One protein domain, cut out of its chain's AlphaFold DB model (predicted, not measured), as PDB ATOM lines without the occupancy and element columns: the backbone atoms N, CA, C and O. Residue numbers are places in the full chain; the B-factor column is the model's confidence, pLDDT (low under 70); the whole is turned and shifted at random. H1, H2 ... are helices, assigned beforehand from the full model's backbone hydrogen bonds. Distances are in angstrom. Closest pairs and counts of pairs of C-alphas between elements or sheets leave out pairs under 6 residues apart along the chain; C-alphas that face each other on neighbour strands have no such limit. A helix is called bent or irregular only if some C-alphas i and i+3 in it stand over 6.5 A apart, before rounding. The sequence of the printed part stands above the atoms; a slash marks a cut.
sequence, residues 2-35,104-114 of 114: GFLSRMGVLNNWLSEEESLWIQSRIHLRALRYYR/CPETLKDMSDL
ATOM      1  N   GLY A   2     -25.590 -27.372  39.331       77.12
ATOM      2  CA  GLY A   2     -25.438 -26.636  38.056       77.12
ATOM      3  C   GLY A   2     -24.433 -25.471  38.094       77.12
ATOM      4  O   GLY A   2     -23.648 -25.312  37.168       77.12
ATOM      5  N   PHE A   3     -24.373 -24.726  39.206       79.69
ATOM      6  CA  PHE A   3     -23.345 -23.700  39.428       79.69
ATOM      7  C   PHE A   3     -21.914 -24.264  39.383       79.69
ATOM      8  O   PHE A   3     -21.068 -23.728  38.676       79.69
ATOM      9  N   LEU A   4     -21.649 -25.372  40.086       84.31
ATOM     10  CA  LEU A   4     -20.330 -26.015  40.100       84.31
ATOM     11  C   LEU A   4     -19.968 -26.571  38.722       84.31
ATOM     12  O   LEU A   4     -18.841 -26.393  38.278       84.31
ATOM     13  N   SER A   5     -20.926 -27.172  38.013       86.69
ATOM     14  CA  SER A   5     -20.716 -27.629  36.636       86.69
ATOM     15  C   SER A   5     -20.398 -26.461  35.695       86.69
ATOM     16  O   SER A   5     -19.524 -26.585  34.843       86.69
ATOM     17  N   ARG A   6     -21.043 -25.297  35.870       87.88
ATOM     18  CA  ARG A   6     -20.732 -24.084  35.097       87.88
ATOM     19  C   ARG A   6     -19.349 -23.530  35.431       87.88
ATOM     20  O   ARG A   6     -18.624 -23.159  34.516       87.88
ATOM     21  N   MET A   7     -18.970 -23.513  36.708       92.69
ATOM     22  CA  MET A   7     -17.618 -23.136  37.125       92.69
ATOM     23  C   MET A   7     -16.567 -24.104  36.582       92.69
ATOM     24  O   MET A   7     -15.521 -23.656  36.130       92.69
ATOM     25  N   GLY A   8     -16.855 -25.406  36.555       93.75
ATOM     26  CA  GLY A   8     -15.984 -26.409  35.942       93.75
ATOM     27  C   GLY A   8     -15.728 -26.126  34.463       93.75
ATOM     28  O   GLY A   8     -14.580 -26.168  34.037       93.75
ATOM     29  N   VAL A   9     -16.762 -25.739  33.707       95.19
ATOM     30  CA  VAL A   9     -16.601 -25.321  32.302       95.19
ATOM     31  C   VAL A   9     -15.759 -24.054  32.183       95.19
ATOM     32  O   VAL A   9     -14.807 -24.021  31.413       95.19
ATOM     33  N   LEU A  10     -16.060 -23.019  32.972       95.94
ATOM     34  CA  LEU A  10     -15.327 -21.746  32.918       95.94
ATOM     35  C   LEU A  10     -13.844 -21.887  33.288       95.94
ATOM     36  O   LEU A  10     -13.013 -21.146  32.771       95.94
ATOM     37  N   ASN A  11     -13.513 -22.838  34.163       96.44
ATOM     38  CA  ASN A  11     -12.136 -23.142  34.554       96.44
ATOM     39  C   ASN A  11     -11.473 -24.214  33.667       96.44
ATOM     40  O   ASN A  11     -10.356 -24.632  33.967       96.44
ATOM     41  N   ASN A  12     -12.124 -24.659  32.584       95.38
ATOM     42  CA  ASN A  12     -11.660 -25.733  31.693       95.38
ATOM     43  C   ASN A  12     -11.399 -27.080  32.401       95.38
ATOM     44  O   ASN A  12     -10.583 -27.877  31.947       95.38
ATOM     45  N   TRP A  13     -12.082 -27.344  33.518       94.50
ATOM     46  CA  TRP A  13     -12.070 -28.649  34.194       94.50
ATOM     47  C   TRP A  13     -13.086 -29.621  33.600       94.50
ATOM     48  O   TRP A  13     -12.948 -30.827  33.765       94.50
ATOM     49  N   LEU A  14     -14.122 -29.084  32.955       94.00
ATOM     50  CA  LEU A  14     -15.142 -29.836  32.237       94.00
ATOM     51  C   LEU A  14     -15.333 -29.208  30.862       94.00
ATOM     52  O   LEU A  14     -15.359 -27.986  30.725       94.00
ATOM     53  N   SER A  15     -15.550 -30.034  29.856       94.69
ATOM     54  CA  SER A  15     -16.156 -29.596  28.604       94.69
ATOM     55  C   SER A  15     -17.648 -29.283  28.793       94.69
ATOM     56  O   SER A  15     -18.291 -29.685  29.772       94.69
ATOM     57  N   GLU A  16     -18.232 -28.565  27.832       93.00
ATOM     58  CA  GLU A  16     -19.679 -28.328  27.814       93.00
ATOM     59  C   GLU A  16     -20.471 -29.635  27.706       93.00
ATOM     60  O   GLU A  16     -21.492 -29.786  28.376       93.00
ATOM     61  N   GLU A  17     -19.977 -30.595  26.923       93.44
ATOM     62  CA  GLU A  17     -20.603 -31.906  26.740       93.44
ATOM     63  C   GLU A  17     -20.656 -32.694  28.055       93.44
ATOM     64  O   GLU A  17     -21.716 -33.191  28.447       93.44
ATOM     65  N   GLU A  18     -19.544 -32.736  28.792       92.69
ATOM     66  CA  GLU A  18     -19.458 -33.368  30.111       92.69
ATOM     67  C   GLU A  18     -20.376 -32.687  31.123       92.69
ATOM     68  O   GLU A  18     -21.121 -33.353  31.846       92.69
ATOM     69  N   SER A  19     -20.382 -31.354  31.146       92.81
ATOM     70  CA  SER A  19     -21.261 -30.574  32.018       92.81
ATOM     71  C   SER A  19     -22.738 -30.851  31.731       92.81
ATOM     72  O   SER A  19     -23.514 -31.083  32.665       92.81
ATOM     73  N   LEU A  20     -23.128 -30.891  30.453       91.56
ATOM     74  CA  LEU A  20     -24.485 -31.229  30.025       91.56
ATOM     75  C   LEU A  20     -24.852 -32.656  30.422       91.56
ATOM     76  O   LEU A  20     -25.911 -32.860  31.017       91.56
ATOM     77  N   TRP A  21     -23.983 -33.632  30.155       91.88
ATOM     78  CA  TRP A  21     -24.232 -35.022  30.526       91.88
ATOM     79  C   TRP A  21     -24.417 -35.184  32.038       91.88
ATOM     80  O   TRP A  21     -25.424 -35.761  32.457       91.88
ATOM     81  N   ILE A  22     -23.538 -34.603  32.864       91.00
ATOM     82  CA  ILE A  22     -23.641 -34.633  34.335       91.00
ATOM     83  C   ILE A  22     -24.968 -34.021  34.805       91.00
ATOM     84  O   ILE A  22     -25.680 -34.617  35.618       91.00
ATOM     85  N   GLN A  23     -25.341 -32.853  34.278       89.81
ATOM     86  CA  GLN A  23     -26.617 -32.210  34.612       89.81
ATOM     87  C   GLN A  23     -27.811 -33.086  34.217       89.81
ATOM     88  O   GLN A  23     -28.779 -33.194  34.973       89.81
ATOM     89  N   SER A  24     -27.711 -33.779  33.083       90.75
ATOM     90  CA  SER A  24     -28.705 -34.734  32.602       90.75
ATOM     91  C   SER A  24     -28.907 -35.899  33.590       90.75
ATOM     92  O   SER A  24     -30.045 -36.255  33.912       90.75
ATOM     93  N   ARG A  25     -27.817 -36.440  34.162       91.00
ATOM     94  CA  ARG A  25     -27.863 -37.511  35.177       91.00
ATOM     95  C   ARG A  25     -28.501 -37.037  36.477       91.00
ATOM     96  O   ARG A  25     -29.310 -37.758  37.065       91.00
ATOM     97  N   ILE A  26     -28.182 -35.816  36.905       89.62
ATOM     98  CA  ILE A  26     -28.797 -35.191  38.084       89.62
ATOM     99  C   ILE A  26     -30.300 -35.010  37.866       89.62
ATOM    100  O   ILE A  26     -31.081 -35.356  38.750       89.62
ATOM    101  N   HIS A  27     -30.711 -34.532  36.688       90.06
ATOM    102  CA  HIS A  27     -32.124 -34.384  36.335       90.06
ATOM    103  C   HIS A  27     -32.862 -35.728  36.361       90.06
ATOM    104  O   HIS A  27     -33.900 -35.852  37.003       90.06
ATOM    105  N   LEU A  28     -32.298 -36.774  35.750       92.25
ATOM    106  CA  LEU A  28     -32.886 -38.120  35.771       92.25
ATOM    107  C   LEU A  28     -33.032 -38.679  37.193       92.25
ATOM    108  O   LEU A  28     -34.069 -39.254  37.530       92.25
ATOM    109  N   ARG A  29     -32.025 -38.489  38.051       91.50
ATOM    110  CA  ARG A  29     -32.125 -38.864  39.469       91.50
ATOM    111  C   ARG A  29     -33.199 -38.050  40.189       91.50
ATOM    112  O   ARG A  29     -33.964 -38.625  40.958       91.50
ATOM    113  N   ALA A  30     -33.299 -36.751  39.919       92.25
ATOM    114  CA  ALA A  30     -34.337 -35.910  40.501       92.25
ATOM    115  C   ALA A  30     -35.736 -36.415  40.114       92.25
ATOM    116  O   ALA A  30     -36.561 -36.645  40.995       92.25
ATOM    117  N   LEU A  31     -35.975 -36.700  38.830       93.62
ATOM    118  CA  LEU A  31     -37.236 -37.273  38.340       93.62
ATOM    119  C   LEU A  31     -37.558 -38.645  38.953       93.62
ATOM    120  O   LEU A  31     -38.730 -38.979  39.129       93.62
ATOM    121  N   ARG A  32     -36.538 -39.449  39.279       94.19
ATOM    122  CA  ARG A  32     -36.712 -40.759  39.925       94.19
ATOM    123  C   ARG A  32     -37.205 -40.634  41.366       94.19
ATOM    124  O   ARG A  32     -38.070 -41.410  41.770       94.19
ATOM    125  N   TYR A  33     -36.638 -39.712  42.142       93.94
ATOM    126  CA  TYR A  33     -36.897 -39.612  43.584       93.94
ATOM    127  C   TYR A  33     -37.984 -38.602  43.957       93.94
ATOM    128  O   TYR A  33     -38.593 -38.736  45.018       93.94
ATOM    129  N   TYR A  34     -38.272 -37.625  43.095       94.06
ATOM    130  CA  TYR A  34     -39.231 -36.559  43.370       94.06
ATOM    131  C   TYR A  34     -40.329 -36.501  42.306       94.06
ATOM    132  O   TYR A  34     -40.120 -36.813  41.132       94.06
ATOM    133  N   ARG A  35     -41.534 -36.099  42.719       92.31
ATOM    134  CA  ARG A  35     -42.725 -36.067  41.849       92.31
ATOM    135  C   ARG A  35     -43.033 -34.701  41.249       92.31
ATOM    136  O   ARG A  35     -43.866 -34.620  40.354       92.31
ATOM    137  N   CYS A 104     -23.299 -40.502  27.068       92.56
ATOM    138  CA  CYS A 104     -22.148 -40.441  27.968       92.56
ATOM    139  C   CYS A 104     -20.879 -40.126  27.163       92.56
ATOM    140  O   CYS A 104     -20.563 -40.905  26.260       92.56
ATOM    141  N   PRO A 105     -20.164 -39.027  27.475       93.25
ATOM    142  CA  PRO A 105     -18.891 -38.725  26.837       93.25
ATOM    143  C   PRO A 105     -17.873 -39.827  27.123       93.25
ATOM    144  O   PRO A 105     -17.836 -40.374  28.226       93.25
ATOM    145  N   GLU A 106     -17.005 -40.118  26.155       92.38
ATOM    146  CA  GLU A 106     -15.953 -41.137  26.294       92.38
ATOM    147  C   GLU A 106     -15.064 -40.896  27.520       92.38
ATOM    148  O   GLU A 106     -14.719 -41.833  28.233       92.38
ATOM    149  N   THR A 107     -14.761 -39.630  27.811       91.81
ATOM    150  CA  THR A 107     -13.947 -39.196  28.956       91.81
ATOM    151  C   THR A 107     -14.575 -39.507  30.315       91.81
ATOM    152  O   THR A 107     -13.867 -39.520  31.318       91.81
ATOM    153  N   LEU A 108     -15.885 -39.772  30.364       89.06
ATOM    154  CA  LEU A 108     -16.623 -40.066  31.593       89.06
ATOM    155  C   LEU A 108     -17.218 -41.477  31.624       89.06
ATOM    156  O   LEU A 108     -17.986 -41.785  32.540       89.06
ATOM    157  N   LYS A 109     -16.869 -42.350  30.671       86.69
ATOM    158  CA  LYS A 109     -17.408 -43.720  30.600       86.69
ATOM    159  C   LYS A 109     -17.201 -44.512  31.886       86.69
ATOM    160  O   LYS A 109     -18.138 -45.159  32.350       86.69
ATOM    161  N   ASP A 110     -16.030 -44.385  32.500       84.50
ATOM    162  CA  ASP A 110     -15.689 -45.095  33.738       84.50
ATOM    163  C   ASP A 110     -16.469 -44.580  34.964       84.50
ATOM    164  O   ASP A 110     -16.496 -45.228  36.006       84.50
ATOM    165  N   MET A 111     -17.142 -43.427  34.849       76.06
ATOM    166  CA  MET A 111     -18.020 -42.875  35.887       76.06
ATOM    167  C   MET A 111     -19.512 -43.130  35.623       76.06
ATOM    168  O   MET A 111     -20.359 -42.634  36.368       76.06
ATOM    169  N   SER A 112     -19.863 -43.858  34.558       66.62
ATOM    170  CA  SER A 112     -21.257 -44.003  34.110       66.62
ATOM    171  C   SER A 112     -22.138 -44.878  35.014       66.62
ATOM    172  O   SER A 112     -23.363 -44.725  34.983       66.62
ATOM    173  N   ASP A 113     -21.522 -45.713  35.856       63.66
ATOM    174  CA  ASP A 113     -22.195 -46.622  36.795       63.66
ATOM    175  C   ASP A 113     -22.559 -45.982  38.146       63.66
ATOM    176  O   ASP A 113     -23.230 -46.616  38.965       63.66
ATOM    177  N   LEU A 114     -22.145 -44.732  38.393       52.00
ATOM    178  CA  LEU A 114     -22.554 -43.963  39.575       52.00
ATOM    179  C   LEU A 114     -24.031 -43.566  39.470       52.00
ATOM    180  O   LEU A 114     -24.810 -43.954  40.367       52.00
TER     181      LEU A 114
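What this domain is: This is residues 2 to 35 and 104 to 114 of the 114 residues of the protein "Protein" of Escherichia coli (UniProt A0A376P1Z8). A helical hairpin of unequal arms, with the short H1 folded back beside the first part of the long H2, and a short, loosely formed H3 on another side of H2, close to its first part. The far part of H2 sticks out with residues 27 to 35, of which 27 to 33 belong to H2; they stand free, and without them the body spans 25 by 18 by 12 A. The printed part has 45 residues with three named helices, H1, H2 and H3 in that order, and no named strand; its class is all helix. It is only just loose, close to compact, with a radius of gyration of the C-alphas of 11.3 A, and flat, spanning 34 by 23 by 13 A.

Where its parts are: H1, residues 2 to 10, begins at C-alpha 2 at (-25.438, -26.636, 38.056) and is 12.4 A long from first to last C-alpha. H2, residues 16 to 33, is 25.9 A long and runs from C-alpha 16 at (-19.679, -28.328, 27.814) to C-alpha 33 at (-36.897, -39.612, 43.584). H3, residues 106 to 111, is 10.0 A long and ends at C-alpha 111 at (-18.020, -42.875, 35.887). H3 is irregular: C-alphas 107 and 110 are 7.8 A apart.

How they stand to each other: H1 and H2 form a helical hairpin through a tight link of 5 residues. They touch, with the C-alphas of Ser 5 and Ser 19 closest at 5.5 A, and H2 touches H1 with residues 16 to 23 alone. They run opposite ways at a shallow tilt of 10 degrees. H2 and H3 are close but not clearly touching; their closest C-alphas, those of Glu 18 and Leu 108, are 7.4 A apart. They run the same way at a shallow tilt of 34.8 degrees, only just short of steep. H1 and H3 are apart. In H1 and H2 every O i to N i+4 pair is within hydrogen-bond range; in H3 0 of 2 are, beside 2 of 3 O i to N i+3 pairs.

The domain as a whole: The C-alphas of Asn 12 and Arg 35, the two farthest apart, are 34.3 A from each other. Residues 36 to 103 are not printed, and C-alphas 35 and 104 are 25.2 A apart across this cut, which lies in the link from H2 to H3. Without residues 27 to 35 the body spans 25 by 18 by 12 A. The mean pLDDT of the printed part is 88.9, and residues 112 to 114, at the chain's end, are under 70.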